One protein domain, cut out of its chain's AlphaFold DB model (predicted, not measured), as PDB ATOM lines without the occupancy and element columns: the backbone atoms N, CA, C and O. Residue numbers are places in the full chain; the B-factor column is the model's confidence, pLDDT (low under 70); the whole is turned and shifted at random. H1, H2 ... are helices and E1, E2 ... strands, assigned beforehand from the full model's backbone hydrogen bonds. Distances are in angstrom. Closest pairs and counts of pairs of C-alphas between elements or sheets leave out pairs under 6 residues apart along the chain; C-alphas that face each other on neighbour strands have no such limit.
ATOM      1  N   ILE A 199      48.757  95.227  95.755       76.12
ATOM      2  CA  ILE A 199      49.441  94.196  94.877       76.12
ATOM      3  C   ILE A 199      48.580  93.730  93.675       76.12
ATOM      4  O   ILE A 199      48.963  93.918  92.525       76.12
ATOM      5  N   ILE A 200      47.512  92.957  93.940       80.81
ATOM      6  CA  ILE A 200      46.863  92.042  92.974       80.81
ATOM      7  C   ILE A 200      45.557  92.659  92.491       80.81
ATOM      8  O   ILE A 200      44.980  93.479  93.199       80.81
ATOM      9  N   GLN A 201      45.055  92.241  91.332       90.38
ATOM     10  CA  GLN A 201      43.695  92.550  90.899       90.38
ATOM     11  C   GLN A 201      43.104  91.334  90.180       90.38
ATOM     12  O   GLN A 201      43.712  90.820  89.244       90.38
ATOM     13  N   GLY A 202      41.945  90.866  90.637       93.50
ATOM     14  CA  GLY A 202      41.304  89.661  90.113       93.50
ATOM     15  C   GLY A 202      40.042  89.298  90.891       93.50
ATOM     16  O   GLY A 202      39.353  90.186  91.395       93.50
ATOM     17  N   VAL A 203      39.754  88.004  91.002       93.44
ATOM     18  CA  VAL A 203      38.534  87.455  91.615       93.44
ATOM     19  C   VAL A 203      38.902  86.369  92.629       93.44
ATOM     20  O   VAL A 203      39.860  85.619  92.429       93.44
ATOM     21  N   GLY A 204      38.147  86.280  93.723       93.94
ATOM     22  CA  GLY A 204      38.335  85.265  94.757       93.94
ATOM     23  C   GLY A 204      37.066  84.905  95.528       93.94
ATOM     24  O   GLY A 204      36.008  85.516  95.353       93.94
ATOM     25  N   SER A 205      37.185  83.892  96.383       93.88
ATOM     26  CA  SER A 205      36.113  83.350  97.225       93.88
ATOM     27  C   SER A 205      36.682  82.749  98.512       93.88
ATOM     28  O   SER A 205      37.854  82.377  98.581       93.88
ATOM     29  N   TYR A 206      35.839  82.587  99.532       92.94
ATOM     30  CA  TYR A 206      36.167  81.779 100.705       92.94
ATOM     31  C   TYR A 206      36.023  80.278 100.416       92.94
ATOM     32  O   TYR A 206      35.120  79.854  99.692       92.94
ATOM     33  N   MET A 207      36.897  79.462 101.011       94.75
ATOM     34  CA  MET A 207      36.701  78.012 101.091       94.75
ATOM     35  C   MET A 207      35.622  77.677 102.122       94.75
ATOM     36  O   MET A 207      35.684  78.143 103.260       94.75
ATOM     37  N   HIS A 208      34.657  76.844 101.729       93.12
ATOM     38  CA  HIS A 208      33.562  76.365 102.575       93.12
ATOM     39  C   HIS A 208      33.619  74.831 102.678       93.12
ATOM     40  O   HIS A 208      33.702  74.207 101.624       93.12
ATOM     41  N   PRO A 209      33.520  74.205 103.870       93.25
ATOM     42  CA  PRO A 209      33.462  74.816 105.202       93.25
ATOM     43  C   PRO A 209      34.706  75.663 105.544       93.25
ATOM     44  O   PRO A 209      35.746  75.507 104.908       93.25
ATOM     45  N   PRO A 210      34.616  76.579 106.529       91.62
ATOM     46  CA  PRO A 210      35.726  77.455 106.891       91.62
ATOM     47  C   PRO A 210      36.999  76.718 107.326       91.62
ATOM     48  O   PRO A 210      36.950  75.696 108.012       91.62
ATOM     49  N   VAL A 211      38.160  77.286 106.987       92.75
ATOM     50  CA  VAL A 211      39.480  76.715 107.302       92.75
ATOM     51  C   VAL A 211      40.424  77.749 107.924       92.75
ATOM     52  O   VAL A 211      40.173  78.956 107.884       92.75
ATOM     53  N   TRP A 212      41.517  77.258 108.503       93.00
ATOM     54  CA  TRP A 212      42.739  78.014 108.780       93.00
ATOM     55  C   TRP A 212      43.862  77.450 107.915       93.00
ATOM     56  O   TRP A 212      44.039  76.233 107.873       93.00
ATOM     57  N   ILE A 213      44.628  78.314 107.248       94.25
ATOM     58  CA  ILE A 213      45.853  77.902 106.557       94.25
ATOM     59  C   ILE A 213      47.055  78.244 107.442       94.25
ATOM     60  O   ILE A 213      47.260  79.403 107.813       94.25
ATOM     61  N   GLY A 214      47.832  77.217 107.787       93.06
ATOM     62  CA  GLY A 214      48.828  77.278 108.857       93.06
ATOM     63  C   GLY A 214      48.191  77.288 110.254       93.06
ATOM     64  O   GLY A 214      47.009  76.994 110.426       93.06
ATOM     65  N   GLU A 215      48.988  77.621 111.266       87.31
ATOM     66  CA  GLU A 215      48.533  77.760 112.660       87.31
ATOM     67  C   GLU A 215      47.448  78.845 112.778       87.31
ATOM     68  O   GLU A 215      47.561  79.862 112.093       87.31
ATOM     69  N   PRO A 216      46.425  78.723 113.645       83.75
ATOM     70  CA  PRO A 216      45.474  79.812 113.887       83.75
ATOM     71  C   PRO A 216      46.194  81.084 114.390       83.75
ATOM     72  O   PRO A 216      47.272  81.001 114.976       83.75
ATOM     73  N   PRO A 217      45.674  82.297 114.124       78.06
ATOM     74  CA  PRO A 217      46.313  83.524 114.595       78.06
ATOM     75  C   PRO A 217      46.063  83.735 116.098       78.06
ATOM     76  O   PRO A 217      44.941  83.568 116.565       78.06
ATOM     77  N   GLU A 218      47.087  84.172 116.836       78.00
ATOM     78  CA  GLU A 218      46.971  84.564 118.248       78.00
ATOM     79  C   GLU A 218      46.692  86.077 118.419       78.00
ATOM     80  O   GLU A 218      47.161  86.891 117.604       78.00
ATOM     81  N   PRO A 219      45.950  86.489 119.469       69.88
ATOM     82  CA  PRO A 219      45.732  87.895 119.806       69.88
ATOM     83  C   PRO A 219      46.952  88.502 120.514       69.88
ATOM     84  O   PRO A 219      47.468  87.946 121.479       69.88
ATOM     85  N   LYS A 220      47.400  89.675 120.050       73.81
ATOM     86  CA  LYS A 220      48.631  90.346 120.515       73.81
ATOM     87  C   LYS A 220      48.397  91.545 121.434       73.81
ATOM     88  O   LYS A 220      49.361  92.114 121.938       73.81
ATOM     89  N   SER A 221      47.150  91.961 121.631       72.06
ATOM     90  CA  SER A 221      46.788  93.079 122.507       72.06
ATOM     91  C   SER A 221      45.510  92.773 123.277       72.06
ATOM     92  O   SER A 221      44.680  91.990 122.807       72.06
ATOM     93  N   LEU A 222      45.324  93.452 124.417       64.38
ATOM     94  CA  LEU A 222      44.043  93.568 125.121       64.38
ATOM     95  C   LEU A 222      42.912  93.757 124.102       64.38
ATOM     96  O   LEU A 222      42.012  92.935 123.990       64.38
ATOM     97  N   LYS A 223      43.042  94.801 123.280       64.69
ATOM     98  CA  LYS A 223      42.083  95.241 122.268       64.69
ATOM     99  C   LYS A 223      41.691  94.131 121.273       64.69
ATOM    100  O   LYS A 223      40.522  93.987 120.946       64.69
ATOM    101  N   GLU A 224      42.631  93.289 120.850       66.38
ATOM    102  CA  GLU A 224      42.357  92.118 119.995       66.38
ATOM    103  C   GLU A 224      41.788  90.914 120.749       66.38
ATOM    104  O   GLU A 224      40.971  90.178 120.208       66.38
ATOM    105  N   LYS A 225      42.180  90.682 122.002       65.44
ATOM    106  CA  LYS A 225      41.568  89.620 122.810       65.44
ATOM    107  C   LYS A 225      40.054  89.871 123.009       65.44
ATOM    108  O   LYS A 225      39.307  88.911 123.162       65.44
ATOM    109  N   MET A 226      39.576  91.126 122.960       58.44
ATOM    110  CA  MET A 226      38.151  91.468 123.173       58.44
ATOM    111  C   MET A 226      37.253  91.478 121.926       58.44
ATOM    112  O   MET A 226      36.038  91.389 122.107       58.44
ATOM    113  N   PHE A 227      37.757  91.619 120.693       56.41
ATOM    114  CA  PHE A 227      36.884  91.729 119.490       56.41
ATOM    115  C   PHE A 227      36.887  90.445 118.659       56.41
ATOM    116  O   PHE A 227      36.374  90.417 117.545       56.41
ATOM    117  N   GLY A 228      37.558  89.411 119.172       54.00
ATOM    118  CA  GLY A 228      38.426  88.629 118.309       54.00
ATOM    119  C   GLY A 228      39.583  89.494 117.791       54.00
ATOM    120  O   GLY A 228      39.585  90.727 117.868       54.00
ATOM    121  N   ILE A 229      40.596  88.841 117.236       57.16
ATOM    122  CA  ILE A 229      41.668  89.542 116.525       57.16
ATOM    123  C   ILE A 229      41.031  90.457 115.465       57.16
ATOM    124  O   ILE A 229      39.964  90.146 114.936       57.16
ATOM    125  N   SER A 230      41.684  91.564 115.098       52.22
ATOM    126  CA  SER A 230      41.299  92.299 113.886       52.22
ATOM    127  C   SER A 230      41.581  91.430 112.666       52.22
ATOM    128  O   SER A 230      42.646  91.466 112.050       52.22
ATOM    129  N   LEU A 231      40.638  90.556 112.360       47.03
ATOM    130  CA  LEU A 231      40.800  89.492 111.385       47.03
ATOM    131  C   LEU A 231      40.629  90.063 109.965       47.03
ATOM    132  O   LEU A 231      41.266  89.570 109.036       47.03
ATOM    133  N   LEU A 232      39.963  91.215 109.833       45.41
ATOM    134  CA  LEU A 232      40.065  92.108 108.674       45.41
ATOM    135  C   LEU A 232      41.492  92.643 108.411       45.41
ATOM    136  O   LEU A 232      41.773  93.021 107.281       45.41
ATOM    137  N   SER A 233      42.410  92.648 109.389       50.66
ATOM    138  CA  SER A 233      43.813  93.061 109.174       50.66
ATOM    139  C   SER A 233      44.872  91.983 109.439       50.66
ATOM    140  O   SER A 233      46.046  92.228 109.188       50.66
ATOM    141  N   ARG A 234      44.497  90.790 109.931       52.38
ATOM    142  CA  ARG A 234      45.432  89.655 110.124       52.38
ATOM    143  C   ARG A 234      44.993  88.310 109.572       52.38
ATOM    144  O   ARG A 234      45.830  87.438 109.358       52.38
ATOM    145  N   SER A 235      43.699  88.101 109.366       54.38
ATOM    146  CA  SER A 235      43.189  86.851 108.789       54.38
ATOM    147  C   SER A 235      43.254  86.890 107.257       54.38
ATOM    148  O   SER A 235      43.478  85.866 106.621       54.38
ATOM    149  N   LYS A 236      43.224  88.107 106.702       65.69
ATOM    150  CA  LYS A 236      43.545  88.461 105.315       65.69
ATOM    151  C   LYS A 236      45.046  88.462 104.983       65.69
ATOM    152  O   LYS A 236      45.427  88.672 103.838       65.69
ATOM    153  N   ASN A 237      45.921  88.172 105.955       79.44
ATOM    154  CA  ASN A 237      47.350  88.003 105.688       79.44
ATOM    155  C   ASN A 237      47.555  86.919 104.628       79.44
ATOM    156  O   ASN A 237      47.166  85.771 104.845       79.44
ATOM    157  N   ILE A 238      48.206  87.268 103.519       86.94
ATOM    158  CA  ILE A 238      48.598  86.313 102.482       86.94
ATOM    159  C   ILE A 238      49.619  85.344 103.089       86.94
ATOM    160  O   ILE A 238      50.730  85.754 103.422       86.94
ATOM    161  N   VAL A 239      49.253  84.072 103.227       90.00
ATOM    162  CA  VAL A 239      50.170  83.004 103.675       90.00
ATOM    163  C   VAL A 239      50.817  82.288 102.496       90.00
ATOM    164  O   VAL A 239      51.901  81.732 102.626       90.00
ATOM    165  N   LEU A 240      50.179  82.335 101.322       92.12
ATOM    166  CA  LEU A 240      50.672  81.669 100.127       92.12
ATOM    167  C   LEU A 240      50.530  82.550  98.886       92.12
ATOM    168  O   LEU A 240      49.470  83.125  98.644       92.12
ATOM    169  N   LYS A 241      51.600  82.603  98.090       93.75
ATOM    170  CA  LYS A 241      51.638  83.142  96.728       93.75
ATOM    171  C   LYS A 241      52.265  82.071  95.840       93.75
ATOM    172  O   LYS A 241      53.395  81.672  96.097       93.75
ATOM    173  N   GLU A 242      51.529  81.601  94.845       95.56
ATOM    174  CA  GLU A 242      51.938  80.566  93.886       95.56
ATOM    175  C   GLU A 242      51.418  80.957  92.488       95.56
ATOM    176  O   GLU A 242      50.810  82.018  92.306       95.56
ATOM    177  N   THR A 243      51.629  80.101  91.492       96.25
ATOM    178  CA  THR A 243      51.005  80.222  90.166       96.25
ATOM    179  C   THR A 243      50.201  78.977  89.824       96.25
ATOM    180  O   THR A 243      50.541  77.881  90.262       96.25
ATOM    181  N   TYR A 244      49.165  79.148  89.009       97.62
ATOM    182  CA  TYR A 244      48.339  78.076  88.468       97.62
ATOM    183  C   TYR A 244      48.018  78.370  87.005       97.62
ATOM    184  O   TYR A 244      47.507  79.447  86.700       97.62
ATOM    185  N   LYS A 245      48.364  77.459  86.090       96.69
ATOM    186  CA  LYS A 245      48.261  77.653  84.631       96.69
ATOM    187  C   LYS A 245      48.937  78.964  84.184       96.69
ATOM    188  O   LYS A 245      48.453  79.686  83.318       96.69
ATOM    189  N   GLY A 246      50.063  79.290  84.833       95.25
ATOM    190  CA  GLY A 246      50.838  80.528  84.652       95.25
ATOM    191  C   GLY A 246      50.270  81.792  85.321       95.25
ATOM    192  O   GLY A 246      50.924  82.833  85.293       95.25
ATOM    193  N   ILE A 247      49.089  81.730  85.938       95.69
ATOM    194  CA  ILE A 247      48.382  82.885  86.514       95.69
ATOM    195  C   ILE A 247      48.648  82.972  88.028       95.69
ATOM    196  O   ILE A 247      48.662  81.935  88.692       95.69
ATOM    197  N   PRO A 248      48.852  84.170  88.615       95.19
ATOM    198  CA  PRO A 248      49.037  84.319  90.058       95.19
ATOM    199  C   PRO A 248      47.840  83.799  90.863       95.19
ATOM    200  O   PRO A 248      46.701  84.200  90.614       95.19
ATOM    201  N   VAL A 249      48.110  82.964  91.868       95.75
ATOM    202  CA  VAL A 249      47.123  82.487  92.846       95.75
ATOM    203  C   VAL A 249      47.629  82.772  94.248       95.75
ATOM    204  O   VAL A 249      48.809  82.586  94.559       95.75
ATOM    205  N   VAL A 250      46.735  83.238  95.108       93.75
ATOM    206  CA  VAL A 250      47.065  83.638  96.472       93.75
ATOM    207  C   VAL A 250      46.039  83.113  97.460       93.75
ATOM    208  O   VAL A 250      44.842  83.084  97.175       93.75
ATOM    209  N   PHE A 251      46.528  82.705  98.630       94.12
ATOM    210  CA  PHE A 251      45.691  82.263  99.738       94.12
ATOM    211  C   PHE A 251      45.984  83.090 100.983       94.12
ATOM    212  O   PHE A 251      47.143  83.338 101.338       94.12
ATOM    213  N   THR A 252      44.918  83.478 101.670       90.81
ATOM    214  CA  THR A 252      44.971  84.163 102.960       90.81
ATOM    215  C   THR A 252      45.006  83.159 104.112       90.81
ATOM    216  O   THR A 252      44.602  81.999 103.981       90.81
ATOM    217  N   LYS A 253      45.427  83.615 105.293       89.94
ATOM    218  CA  LYS A 253      45.398  82.819 106.524       89.94
ATOM    219  C   LYS A 253      43.993  82.284 106.829       89.94
ATOM    220  O   LYS A 253      43.858  81.142 107.262       89.94
ATOM    221  N   ASN A 254      42.951  83.076 106.565       87.00
ATOM    222  CA  ASN A 254      41.545  82.707 106.748       87.00
ATOM    223  C   ASN A 254      40.921  81.921 105.587       87.00
ATOM    224  O   ASN A 254      39.699  81.881 105.512       87.00
ATOM    225  N   GLY A 255      41.706  81.303 104.701       92.06
ATOM    226  CA  GLY A 255      41.164  80.381 103.701       92.06
ATOM    227  C   GLY A 255      40.346  81.034 102.584       92.06
ATOM    228  O   GLY A 255      39.518  80.358 101.973       92.06
ATOM    229  N   TYR A 256      40.563  82.320 102.312       92.50
ATOM    230  CA  TYR A 256      40.182  82.932 101.041       92.50
ATOM    231  C   TYR A 256      41.202  82.520  99.972       92.50
ATOM    232  O   TYR A 256      42.409  82.493 100.236       92.50
ATOM    233  N   ILE A 257      40.716  82.194  98.779       95.44
ATOM    234  CA  ILE A 257      41.507  81.909  97.579       95.44
ATOM    235  C   ILE A 257      41.183  82.975  96.532       95.44
ATOM    236  O   ILE A 257      40.015  83.225  96.242       95.44
ATOM    237  N   ALA A 258      42.212  83.590  95.951       94.38
ATOM    238  CA  ALA A 258      42.065  84.521  94.835       94.38
ATOM    239  C   ALA A 258      42.985  84.155  93.675       94.38
ATOM    240  O   ALA A 258      44.113  83.696  93.879       94.38
ATOM    241  N   VAL A 259      42.515  84.425  92.462       95.88
ATOM    242  CA  VAL A 259      43.255  84.234  91.213       95.88
ATOM    243  C   VAL A 259      43.370  85.564  90.467       95.88
ATOM    244  O   VAL A 259      42.464  86.400  90.513       95.88
ATOM    245  N   GLY A 260      44.484  85.777  89.767       94.62
ATOM    246  CA  GLY A 260      44.773  86.978  88.969       94.62
ATOM    247  C   GLY A 260      43.963  87.092  87.671       94.62
ATOM    248  O   GLY A 260      44.523  87.431  86.632       94.62
ATOM    249  N   VAL A 261      42.668  86.770  87.717       94.75
ATOM    250  CA  VAL A 261      41.733  86.753  86.582       94.75
ATOM    251  C   VAL A 261      40.567  87.690  86.887       94.75
ATOM    252  O   VAL A 261      40.030  87.664  87.991       94.75
ATOM    253  N   ILE A 262      40.187  88.532  85.923       93.12
ATOM    254  CA  ILE A 262      39.051  89.467  86.046       93.12
ATOM    255  C   ILE A 262      37.741  88.818  85.559       93.12
ATOM    256  O   ILE A 262      36.666  89.137  86.063       93.12
ATOM    257  N   ASP A 263      37.827  87.887  84.605       94.62
ATOM    258  CA  ASP A 263      36.699  87.053  84.186       94.62
ATOM    259  C   ASP A 263      36.260  86.134  85.337       94.62
ATOM    260  O   ASP A 263      37.035  85.309  85.826       94.62
ATOM    261  N   LYS A 264      35.008  86.289  85.779       94.50
ATOM    262  CA  LYS A 264      34.453  85.549  86.916       94.50
ATOM    263  C   LYS A 264      34.246  84.066  86.623       94.50
ATOM    264  O   LYS A 264      34.460  83.266  87.527       94.50
ATOM    265  N   LEU A 265      33.883  83.689  85.397       95.38
ATOM    266  CA  LEU A 265      33.641  82.289  85.038       95.38
ATOM    267  C   LEU A 265      34.964  81.521  84.977       95.38
ATOM    268  O   LEU A 265      35.088  80.463  85.591       95.38
ATOM    269  N   LEU A 266      35.979  82.101  84.330       97.44
ATOM    270  CA  LEU A 266      37.318  81.509  84.269       97.44
ATOM    271  C   LEU A 266      37.990  81.472  85.654       97.44
ATOM    272  O   LEU A 266      38.653  80.497  86.006       97.44
ATOM    273  N   ALA A 267      37.777  82.501  86.484       97.38
ATOM    274  CA  ALA A 267      38.235  82.490  87.872       97.38
ATOM    275  C   ALA A 267      37.563  81.383  88.702       97.38
ATOM    276  O   ALA A 267      38.233  80.680  89.458       97.38
ATOM    277  N   GLN A 268      36.247  81.211  88.548       97.81
ATOM    278  CA  GLN A 268      35.468  80.172  89.220       97.81
ATOM    279  C   GLN A 268      35.895  78.763  88.792       97.81
ATOM    280  O   GLN A 268      35.947  77.865  89.634       97.81
ATOM    281  N   GLU A 269      36.212  78.567  87.509       98.31
ATOM    282  CA  GLU A 269      36.757  77.316  86.976       98.31
ATOM    283  C   GLU A 269      38.082  76.973  87.671       98.31
ATOM    284  O   GLU A 269      38.152  75.958  88.363       98.31
ATOM    285  N   TYR A 270      39.083  77.859  87.612       98.50
ATOM    286  CA  TYR A 270      40.396  77.628  88.233       98.50
ATOM    287  C   TYR A 270      40.335  77.443  89.755       98.50
ATOM    288  O   TYR A 270      41.062  76.617  90.311       98.50
ATOM    289  N   ILE A 271      39.458  78.179  90.449       98.44
ATOM    290  CA  ILE A 271      39.232  77.977  91.885       98.44
ATOM    291  C   ILE A 271      38.691  76.561  92.126       98.44
ATOM    292  O   ILE A 271      39.285  75.811  92.901       98.44
ATOM    293  N   ASN A 272      37.620  76.151  91.440       98.69
ATOM    294  CA  ASN A 272      37.015  74.831  91.645       98.69
ATOM    295  C   ASN A 272      37.922  73.666  91.210       98.69
ATOM    296  O   ASN A 272      37.898  72.620  91.857       98.69
ATOM    297  N   GLU A 273      38.770  73.842  90.195       98.69
ATOM    298  CA  GLU A 273      39.812  72.871  89.835       98.69
ATOM    299  C   GLU A 273      40.779  72.604  91.004       98.69
ATOM    300  O   GLU A 273      41.086  71.449  91.310       98.69
ATOM    301  N   ILE A 274      41.217  73.654  91.713       98.62
ATOM    302  CA  ILE A 274      42.090  73.523  92.892       98.62
ATOM    303  C   ILE A 274      41.319  72.932  94.089       98.62
ATOM    304  O   ILE A 274      41.850  72.067  94.796       98.62
ATOM    305  N   LEU A 275      40.063  73.341  94.307       98.62
ATOM    306  CA  LEU A 275      39.218  72.801  95.385       98.62
ATOM    307  C   LEU A 275      38.921  71.306  95.198       98.62
ATOM    308  O   LEU A 275      38.977  70.549  96.167       98.62
ATOM    309  N   ALA A 276      38.699  70.836  93.968       98.62
ATOM    310  CA  ALA A 276      38.483  69.415  93.693       98.62
ATOM    311  C   ALA A 276      39.689  68.545  94.104       98.62
ATOM    312  O   ALA A 276      39.514  67.424  94.590       98.62
ATOM    313  N   ILE A 277      40.915  69.071  93.989       98.50
ATOM    314  CA  ILE A 277      42.125  68.385  94.464       98.50
ATOM    315  C   ILE A 277      42.280  68.452  95.986       98.50
ATOM    316  O   ILE A 277      42.710  67.466  96.587       98.50
ATOM    317  N   LEU A 278      41.895  69.556  96.631       98.12
ATOM    318  CA  LEU A 278      41.848  69.627  98.098       98.12
ATOM    319  C   LEU A 278      40.874  68.574  98.662       98.12
ATOM    320  O   LEU A 278      41.262  67.801  99.543       98.12
ATOM    321  N   LEU A 279      39.683  68.445  98.065       98.19
ATOM    322  CA  LEU A 279      38.710  67.401  98.401       98.19
ATOM    323  C   LEU A 279      39.260  65.987  98.160       98.19
ATOM    324  O   LEU A 279      39.134  65.115  99.024       98.19
ATOM    325  N   LEU A 280      39.913  65.743  97.018       97.50
ATOM    326  CA  LEU A 280      40.548  64.453  96.719       97.50
ATOM    327  C   LEU A 280      41.608  64.068  97.769       97.50
ATOM    328  O   LEU A 280      41.741  62.890  98.114       97.50
ATOM    329  N   ARG A 281      42.328  65.063  98.303       96.19
ATOM    330  CA  ARG A 281      43.322  64.921  99.381       96.19
ATOM    331  C   ARG A 281      42.711  64.847 100.788       96.19
ATOM    332  O   ARG A 281      43.461  64.774 101.757       96.19
ATOM    333  N   GLY A 282      41.381  64.817 100.909       96.44
ATOM    334  CA  GLY A 282      40.664  64.651 102.176       96.44
ATOM    335  C   GLY A 282      40.443  65.941 102.970       96.44
ATOM    336  O   GLY A 282      40.061  65.865 104.134       96.44
ATOM    337  N   ILE A 283      40.672  67.112 102.370       96.88
ATOM    338  CA  ILE A 283      40.350  68.410 102.974       96.88
ATOM    339  C   ILE A 283      38.924  68.768 102.527       96.88
ATOM    340  O   ILE A 283      38.719  68.974 101.332       96.88
ATOM    341  N   PRO A 284      37.926  68.812 103.430       95.75
ATOM    342  CA  PRO A 284      36.538  69.036 103.039       95.75
ATOM    343  C   PRO A 284      36.369  70.451 102.476       95.75
ATOM    344  O   PRO A 284      36.572  71.432 103.190       95.75
ATOM    345  N   VAL A 285      35.996  70.543 101.199       96.88
ATOM    346  CA  VAL A 285      35.680  71.796 100.502       96.88
ATOM    347  C   VAL A 285      34.517  71.601  99.528       96.88
ATOM    348  O   VAL A 285      34.323  70.514  98.982       96.88
ATOM    349  N   ASN A 286      33.764  72.675  99.315       97.31
ATOM    350  CA  ASN A 286      32.576  72.751  98.473       97.31
ATOM    351  C   ASN A 286      32.829  73.582  97.204       97.31
ATOM    352  O   ASN A 286      33.723  74.428  97.173       97.31
ATOM    353  N   VAL A 287      31.975  73.408  96.192       98.06
ATOM    354  CA  VAL A 287      31.937  74.235  94.978       98.06
ATOM    355  C   VAL A 287      31.670  75.701  95.319       98.06
ATOM    356  O   VAL A 287      30.648  76.038  95.934       98.06
ATOM    357  N   VAL A 288      32.547  76.563  94.809       96.69
ATOM    358  CA  VAL A 288      32.354  78.011  94.694       96.69
ATOM    359  C   VAL A 288      31.410  78.281  93.522       96.69
ATOM    360  O   VAL A 288      31.696  77.913  92.376       96.69
ATOM    361  N   ARG A 289      30.258  78.892  93.811       95.06
ATOM    362  CA  ARG A 289      29.269  79.353  92.820       95.06
ATOM    363  C   ARG A 289      29.566  80.798  92.406       95.06
ATOM    364  O   ARG A 289      30.298  81.492  93.098       95.06
ATOM    365  N   GLU A 290      28.958  81.287  91.324       93.50
ATOM    366  CA  GLU A 290      29.155  82.672  90.855       93.50
ATOM    367  C   GLU A 290      28.859  83.713  91.956       93.50
ATOM    368  O   GLU A 290      29.603  84.672  92.132       93.50
ATOM    369  N   ALA A 291      27.820  83.476  92.765       89.31
ATOM    370  CA  ALA A 291      27.464  84.327  93.902       89.31
ATOM    371  C   ALA A 291      28.493  84.316  95.054       89.31
ATOM    372  O   ALA A 291      28.497  85.235  95.874       89.31
ATOM    373  N   ASP A 292      29.360  83.300  95.131       90.62
ATOM    374  CA  ASP A 292      30.453  83.192  96.111       90.62
ATOM    375  C   ASP A 292      31.693  84.007  95.692       90.62
ATOM    376  O   ASP A 292      32.589  84.246  96.503       90.62
ATOM    377  N   LEU A 293      31.726  84.504  94.450       91.31
ATOM    378  CA  LEU A 293      32.823  85.300  93.913       91.31
ATOM    379  C   LEU A 293      32.732  86.771  94.334       91.31
ATOM    380  O   LEU A 293      31.687  87.420  94.252       91.31
ATOM    381  N   SER A 294      33.884  87.334  94.676       89.00
ATOM    382  CA  SER A 294      34.092  88.769  94.893       89.00
ATOM    383  C   SER A 294      35.297  89.235  94.078       89.00
ATOM    384  O   SER A 294      36.266  88.490  93.925       89.00
ATOM    385  N   GLU A 295      35.250  90.448  93.521       88.31
ATOM    386  CA  GLU A 295      36.460  91.026  92.923       88.31
ATOM    387  C   GLU A 295      37.354  91.528  94.053       88.31
ATOM    388  O   GLU A 295      36.876  92.020  95.080       88.31
ATOM    389  N   ILE A 296      38.664  91.410  93.878       87.25
ATOM    390  CA  ILE A 296      39.603  91.716  94.944       87.25
ATOM    391  C   ILE A 296      40.835  92.459  94.446       87.25
ATOM    392  O   ILE A 296      41.463  92.104  93.446       87.25
ATOM    393  N   LYS A 297      41.197  93.483  95.220       85.81
ATOM    394  CA  LYS A 297      42.493  94.152  95.185       85.81
ATOM    395  C   LYS A 297      43.242  93.892  96.498       85.81
ATOM    396  O   LYS A 297      43.064  94.610  97.480       85.81
ATOM    397  N   ILE A 298      44.056  92.833  96.523       75.69
ATOM    398  CA  ILE A 298      44.927  92.462  97.659       75.69
ATOM    399  C   ILE A 298      46.158  93.366  97.677       75.69
ATOM    400  O   ILE A 298      46.628  93.746  96.607       75.69
ATOM    401  N   THR A 299      46.693  93.713  98.851       78.44
ATOM    402  CA  THR A 299      47.673  94.794  99.029       78.44
ATOM    403  C   THR A 299      49.069  94.379  99.517       78.44
ATOM    404  O   THR A 299      49.240  93.278 100.037       78.44
ATOM    405  N   GLU A 300      50.102  95.222  99.324       61.09
ATOM    406  CA  GLU A 300      51.516  94.838  99.575       61.09
ATOM    407  C   GLU A 300      51.810  94.537 101.041       61.09
ATOM    408  O   GLU A 300      52.714  93.762 101.353       61.09
ATOM    409  N   ARG A 301      50.980  95.081 101.932       60.88
ATOM    410  CA  ARG A 301      51.009  94.836 103.375       60.88
ATOM    411  C   ARG A 301      49.962  93.821 103.852       60.88
ATOM    412  O   ARG A 301      49.881  93.560 105.045       60.88
ATOM    413  N   GLY A 302      49.184  93.225 102.943       52.97
ATOM    414  CA  GLY A 302      48.115  92.270 103.272       52.97
ATOM    415  C   GLY A 302      46.768  92.905 103.635       52.97
ATOM    416  O   GLY A 302      45.870  92.204 104.094       52.97
ATOM    417  N   GLY A 303      46.598  94.211 103.417       50.22
ATOM    418  CA  GLY A 303      45.262  94.800 103.327       50.22
ATOM    419  C   GLY A 303      44.539  94.302 102.071       50.22
ATOM    420  O   GLY A 303      45.158  93.769 101.149       50.22
ATOM    421  N   GLU A 304      43.226  94.498 101.992       55.94
ATOM    422  CA  GLU A 304      42.450  94.084 100.821       55.94
ATOM    423  C   GLU A 304      41.230  94.980 100.621       55.94
ATOM    424  O   GLU A 304      40.296  94.940 101.430       55.94
ATOM    425  N   SER A 305      41.168  95.690  99.495       52.22
ATOM    426  CA  SER A 305      39.887  96.176  98.987       52.22
ATOM    427  C   SER A 305      39.228  95.037  98.202       52.22
ATOM    428  O   SER A 305      39.363  94.944  96.978       52.22
ATOM    429  N   ILE A 306      38.557  94.133  98.922       57.31
ATOM    430  CA  ILE A 306      37.513  93.286  98.329       57.31
ATOM    431  C   ILE A 306      36.383  94.233  97.916       57.31
ATOM    432  O   ILE A 306      35.960  95.044  98.746       57.31
ATOM    433  N   SER A 307      35.852  94.132  96.693       51.16
ATOM    434  CA  SER A 307      34.518  94.675  96.413       51.16
ATOM    435  C   SER A 307      33.505  93.761  97.108       51.16
ATOM    436  O   SER A 307      33.004  92.777  96.564       51.16
ATOM    437  N   TRP A 308      33.314  94.014  98.407       47.31
ATOM    438  CA  TRP A 308      32.487  93.175  99.265       47.31
ATOM    439  C   TRP A 308      31.061  93.205  98.716       47.31
ATOM    440  O   TRP A 308      30.462  94.273  98.606       47.31
ATOM    441  N   ASN A 309      30.534  92.042  98.330       50.59
ATOM    442  CA  ASN A 309      29.157  91.900  97.878       50.59
ATOM    443  C   ASN A 309      28.309  91.460  99.084       50.59
ATOM    444  O   ASN A 309      28.274  90.264  99.386       50.59
ATOM    445  N   PRO A 310      27.640  92.388  99.804       45.97
ATOM    446  CA  PRO A 310      27.018  92.103 101.100       45.97
ATOM    447  C   PRO A 310      25.808  91.166 101.047       45.97
ATOM    448  O   PRO A 310      25.207  90.881 102.080       45.97
ATOM    449  N   LEU A 311      25.430  90.708  99.856       49.47
ATOM    450  CA  LEU A 311      24.229  89.918  99.621       49.47
ATOM    451  C   LEU A 311      24.467  88.402  99.720       49.47
ATOM    452  O   LEU A 311      23.494  87.649  99.745       49.47
ATOM    453  N   ASN A 312      25.720  87.928  99.807       68.00
ATOM    454  CA  ASN A 312      25.980  86.497  99.980       68.00
ATOM    455  C   ASN A 312      26.021  86.069 101.460       68.00
ATOM    456  O   ASN A 312      26.987  86.306 102.190       68.00
ATOM    457  N   LEU A 313      24.985  85.326 101.854       71.38
ATOM    458  CA  LEU A 313      24.833  84.661 103.149       71.38
ATOM    459  C   LEU A 313      26.003  83.731 103.523       71.38
ATOM    460  O   LEU A 313      26.332  83.642 104.704       71.38
ATOM    461  N   ARG A 314      26.657  83.065 102.559       76.44
ATOM    462  CA  ARG A 314      27.841  82.217 102.804       76.44
ATOM    463  C   ARG A 314      29.034  83.050 103.274       76.44
ATOM    464  O   ARG A 314      29.644  82.706 104.285       76.44
ATOM    465  N   SER A 315      29.316  84.169 102.605       73.06
ATOM    466  CA  SER A 315      30.374  85.115 102.992       73.06
ATOM    467  C   SER A 315      30.061  85.824 104.314       73.06
ATOM    468  O   SER A 315      30.945  85.978 105.153       73.06
ATOM    469  N   LEU A 316      28.795  86.176 104.561       71.12
ATOM    470  CA  LEU A 316      28.369  86.752 105.841       71.12
ATOM    471  C   LEU A 316      28.514  85.747 107.000       71.12
ATOM    472  O   LEU A 316      29.081  86.084 108.038       71.12
ATOM    473  N   ALA A 317      28.076  84.498 106.819       73.12
ATOM    474  CA  ALA A 317      28.299  83.424 107.792       73.12
ATOM    475  C   ALA A 317      29.798  83.150 108.013       73.12
ATOM    476  O   ALA A 317      30.214  82.819 109.128       73.12
ATOM    477  N   TYR A 318      30.624  83.351 106.979       75.12
ATOM    478  CA  TYR A 318      32.077  83.305 107.097       75.12
ATOM    479  C   TYR A 318      32.596  84.334 108.096       75.12
ATOM    480  O   TYR A 318      33.298  83.962 109.035       75.12
ATOM    481  N   GLU A 319      32.227  85.604 107.944       69.94
ATOM    482  CA  GLU A 319      32.693  86.657 108.850       69.94
ATOM    483  C   GLU A 319      32.080  86.527 110.253       69.94
ATOM    484  O   GLU A 319      32.777  86.735 111.242       69.94
ATOM    485  N   LEU A 320      30.847  86.031 110.396       67.50
ATOM    486  CA  LEU A 320      30.296  85.696 111.718       67.50
ATOM    487  C   LEU A 320      31.097  84.581 112.427       67.50
ATOM    488  O   LEU A 320      31.347  84.680 113.630       67.50
ATOM    489  N   SER A 321      31.599  83.574 111.697       70.31
ATOM    490  CA  SER A 321      32.504  82.547 112.261       70.31
ATOM    491  C   SER A 321      33.896  83.067 112.639       70.31
ATOM    492  O   SER A 321      34.613  82.416 113.395       70.31
ATOM    493  N   ILE A 322      34.301  84.221 112.099       66.88
ATOM    494  CA  ILE A 322      35.565  84.880 112.444       66.88
ATOM    495  C   ILE A 322      35.456  85.521 113.840       66.88
ATOM    496  O   ILE A 322      36.409  85.444 114.614       66.88
ATOM    497  N   TYR A 323      34.288  86.070 114.193       63.75
ATOM    498  CA  TYR A 323      34.014  86.623 115.527       63.75
ATOM    499  C   TYR A 323      33.604  85.565 116.562       63.75
ATOM    500  O   TYR A 323      33.854  85.748 117.752       63.75
ATOM    501  N   ASN A 324      32.991  84.454 116.136       68.50
ATOM    502  CA  ASN A 324      32.639  83.339 117.016       68.50
ATOM    503  C   ASN A 324      32.997  81.977 116.376       68.50
ATOM    504  O   ASN A 324      32.135  81.331 115.769       68.50
ATOM    505  N   PRO A 325      34.252  81.502 116.527       65.69
ATOM    506  CA  PRO A 325      34.714  80.242 115.934       65.69
ATOM    507  C   PRO A 325      34.019  78.996 116.506       65.69
ATOM    508  O   PRO A 325      34.107  77.923 115.914       65.69
ATOM    509  N   SER A 326      33.292  79.130 117.619       67.44
ATOM    510  CA  SER A 326      32.460  78.068 118.204       67.44
ATOM    511  C   SER A 326      31.235  77.715 117.348       67.44
ATOM    512  O   SER A 326      30.701  76.620 117.495       67.44
ATOM    513  N   ILE A 327      30.773  78.621 116.472       71.31
ATOM    514  CA  ILE A 327      29.591  78.394 115.613       71.31
ATOM    515  C   ILE A 327      29.950  77.529 114.395       71.31
ATOM    516  O   ILE A 327      29.167  76.677 113.984       71.31
ATOM    517  N   LEU A 328      31.132  77.750 113.814       75.69
ATOM    518  CA  LEU A 328      31.641  77.018 112.655       75.69
ATOM    519  C   LEU A 328      33.126  76.689 112.892       75.69
ATOM    520  O   LEU A 328      33.982  77.536 112.608       75.69
ATOM    521  N   PRO A 329      33.449  75.492 113.423       81.69
ATOM    522  CA  PRO A 329      34.827  75.103 113.693       81.69
ATOM    523  C   PRO A 329      35.636  75.035 112.394       81.69
ATOM    524  O   PRO A 329      35.178  74.514 111.376       81.69
ATOM    525  N   ARG A 330      36.859  75.571 112.435       87.44
ATOM    526  CA  ARG A 330      37.736  75.708 111.267       87.44
ATOM    527  C   ARG A 330      38.709  74.543 111.157       87.44
ATOM    528  O   ARG A 330      39.488  74.305 112.076       87.44
ATOM    529  N   THR A 331      38.717  73.868 110.009       91.75
ATOM    530  CA  THR A 331      39.719  72.824 109.723       91.75
ATOM    531  C   THR A 331      41.088  73.471 109.512       91.75
ATOM    532  O   THR A 331      41.201  74.427 108.747       91.75
ATOM    533  N   ILE A 332      42.132  72.970 110.174       94.56
ATOM    534  CA  ILE A 332      43.509  73.451 109.983       94.56
ATOM    535  C   ILE A 332      44.132  72.727 108.784       94.56
ATOM    536  O   ILE A 332      44.136  71.498 108.723       94.56
ATOM    537  N   VAL A 333      44.684  73.491 107.841       96.44
ATOM    538  CA  VAL A 333      45.313  72.995 106.611       96.44
ATOM    539  C   VAL A 333      46.731  73.553 106.511       96.44
ATOM    540  O   VAL A 333      46.943  74.761 106.567       96.44
ATOM    541  N   SER A 334      47.737  72.694 106.347       96.94
ATOM    542  CA  SER A 334      49.116  73.154 106.149       96.94
ATOM    543  C   SER A 334      49.302  73.801 104.770       96.94
ATOM    544  O   SER A 334      48.786  73.301 103.769       96.94
ATOM    545  N   GLU A 335      50.104  74.868 104.684       96.69
ATOM    546  CA  GLU A 335      50.453  75.493 103.395       96.69
ATOM    547  C   GLU A 335      51.033  74.477 102.399       96.69
ATOM    548  O   GLU A 335      50.769  74.547 101.204       96.69
ATOM    549  N   GLU A 336      51.812  73.507 102.886       97.06
ATOM    550  CA  GLU A 336      52.392  72.439 102.070       97.06
ATOM    551  C   GLU A 336      51.317  71.594 101.368       97.06
ATOM    552  O   GLU A 336      51.485  71.224 100.204       97.06
ATOM    553  N   ASN A 337      50.185  71.328 102.032       96.75
ATOM    554  CA  ASN A 337      49.053  70.651 101.404       96.75
ATOM    555  C   ASN A 337      48.402  71.519 100.324       96.75
ATOM    556  O   ASN A 337      48.046  70.980  99.276       96.75
ATOM    557  N   ILE A 338      48.305  72.838 100.520       97.75
ATOM    558  CA  ILE A 338      47.824  73.759  99.478       97.75
ATOM    559  C   ILE A 338      48.785  73.752  98.277       97.75
ATOM    560  O   ILE A 338      48.358  73.470  97.160       97.75
ATOM    561  N   ARG A 339      50.097  73.934  98.499       97.88
ATOM    562  CA  ARG A 339      51.143  73.885  97.453       97.88
ATOM    563  C   ARG A 339      51.111  72.582  96.650       97.88
ATOM    564  O   ARG A 339      51.159  72.606  95.421       97.88
ATOM    565  N   LYS A 340      50.987  71.438  97.334       96.81
ATOM    566  CA  LYS A 340      50.840  70.116  96.700       96.81
ATOM    567  C   LYS A 340      49.529  69.982  95.920       96.81
ATOM    568  O   LYS A 340      49.515  69.287  94.911       96.81
ATOM    569  N   SER A 341      48.456  70.649  96.349       97.75
ATOM    570  CA  SER A 341      47.163  70.633  95.649       97.75
ATOM    571  C   SER A 341      47.190  71.452  94.362       97.75
ATOM    572  O   SER A 341      46.723  70.957  93.345       97.75
ATOM    573  N   ILE A 342      47.794  72.646  94.369       97.94
ATOM    574  CA  ILE A 342      47.909  73.509  93.176       97.94
ATOM    575  C   ILE A 342      48.686  72.788  92.065       97.94
ATOM    576  O   ILE A 342      48.184  72.650  90.951       97.94
ATOM    577  N   LYS A 343      49.870  72.242  92.381       96.38
ATOM    578  CA  LYS A 343      50.702  71.506  91.409       96.38
ATOM    579  C   LYS A 343      50.011  70.251  90.870       96.38
ATOM    580  O   LYS A 343      50.112  69.941  89.688       96.38
ATOM    581  N   LEU A 344      49.284  69.536  91.730       96.69
ATOM    582  CA  LEU A 344      48.535  68.349  91.325       96.69
ATOM    583  C   LEU A 344      47.286  68.707  90.495       96.69
ATOM    584  O   LEU A 344      46.952  67.973  89.570       96.69
ATOM    585  N   ALA A 345      46.639  69.844  90.759       97.88
ATOM    586  CA  ALA A 345      45.564  70.367  89.918       97.88
ATOM    587  C   ALA A 345      46.088  70.769  88.533       97.88
ATOM    588  O   ALA A 345      45.428  70.490  87.536       97.88
ATOM    589  N   GLU A 346      47.271  71.382  88.449       96.56
ATOM    590  CA  GLU A 346      47.870  71.819  87.180       96.56
ATOM    591  C   GLU A 346      48.234  70.619  86.292       96.56
ATOM    592  O   GLU A 346      47.928  70.622  85.101       96.56
ATOM    593  N   LEU A 347      48.760  69.542  86.890       95.69
ATOM    594  CA  LEU A 347      48.954  68.255  86.216       95.69
ATOM    595  C   LEU A 347      47.625  67.639  85.748       95.69
ATOM    596  O   LEU A 347      47.464  67.331  84.568       95.69
ATOM    597  N   LEU A 348      46.684  67.409  86.670       96.62
ATOM    598  CA  LEU A 348      45.500  66.581  86.404       96.62
ATOM    599  C   LEU A 348      44.474  67.268  85.501       96.62
ATOM    600  O   LEU A 348      43.843  66.606  84.685       96.62
ATOM    601  N   THR A 349      44.328  68.589  85.604       97.56
ATOM    602  CA  THR A 349      43.382  69.354  84.772       97.56
ATOM    603  C   THR A 349      43.964  69.797  83.428       97.56
ATOM    604  O   THR A 349      43.333  70.565  82.707       97.56
ATOM    605  N   SER A 350      45.151  69.292  83.063       95.88
ATOM    606  CA  SER A 350      45.636  69.322  81.676       95.88
ATOM    607  C   SER A 350      44.893  68.327  80.769       95.88
ATOM    608  O   SER A 350      44.940  68.453  79.547       95.88
ATOM    609  N   ASP A 351      44.176  67.361  81.358       97.25
ATOM    610  CA  ASP A 351      43.268  66.441  80.675       97.25
ATOM    611  C   ASP A 351      41.808  66.811  80.997       97.25
ATOM    612  O   ASP A 351      41.376  66.772  82.150       97.25
TER     613      ASP A 351
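Overview. This is residues 199 to 351 of the 484 residues of an uncharacterized protein of Candidatus Aenigmarchaeota archaeon (UniProt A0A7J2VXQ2). A strongly twisted sheet of six strands has two helices packed over one face: H5 along its edge strand E3, and H3 slantwise over E5. H1 lies well away from this body at one end of the longest axis, H4 only grazes the sheet, and the short strands E2 and E8 pair with each other as a separate sheet of two, with Ile 213 of E2 coming near E3 and E4. The printed part has 153 residues with five named helices and eight named strands, in the order E1 E2 H1 H2 E3 E4 E5 H3 E6 E7 H4 E8 H5, mixed in class. The large sheet runs E3, E4, E5, E1, E6, E7, antiparallel throughout. The whole is compact, with a radius of gyration of the C-alphas of 14.7 A, yet elongated, spanning 51 by 30 by 28 A.

Along the chain. Find C-alpha 202 at (41.304, 89.661, 90.113), where E1 begins; it runs 14.2 A to residue 206. Next come E2, residues 211 to 213, H1, 222 to 227, and H2, 231 to 234. E3, 238 to 244, spans 16.3 A, E4, 247 to 252, 16.8 A, and E5 is 256 to 259. H3, 264 to 280, runs 24.0 A from (34.453, 85.549, 86.916). E6 is 294 to 298, E7 304 to 306, H4 313 to 323, 15.5 A long, and E8 331 to 333. H5, 335 to 348, runs 19.8 A and ends at (45.500, 66.581, 86.404).

Arrangement. Start with the meander E3 E4 E5, each strand the antiparallel neighbour of the one before: N 242 and O 249 are 2.9 A apart, N 250 and O 258 2.9 A. E1 follows E5, with N 205 and O 257 at 2.9 A, then E6, with N 204 and O 294 at 2.9 A. E6 and E7 form a hairpin, N 297 and O 305 at 2.9 A. E5, H3 and E6 make a split strand-helix-strand unit, E1 between its strands, with a right-handed crossover. H3 and H5 are on the same face, two layers, at heights over the sheet of 7.9 A and 9.6 A. They touch through residues 273 to 278 of H3 alone, the closest C-alphas being those of Ile 274 and Ala 345, 5.6 A. H1 and H2 are not on the sheet; each is close to but not clearly touching H4. E2 and E8 are parallel, N 333 and O 212 at 2.8 A. In H4 and H5 every O i to N i+4 pair is within hydrogen-bond range; H3 has 12 of 13, H1 1 of 2, and H2 is too short for one.

Size, cuts and confidence. Look for the C-alphas farthest apart at Leu 222 and Asp 351, 52.1 A. The printed part has no cut, and its one long link is H3 to E6, 13 residues. Mean pLDDT of the printed part is 83.7; residues 222 to 236 and 300 to 312 are among those under 70.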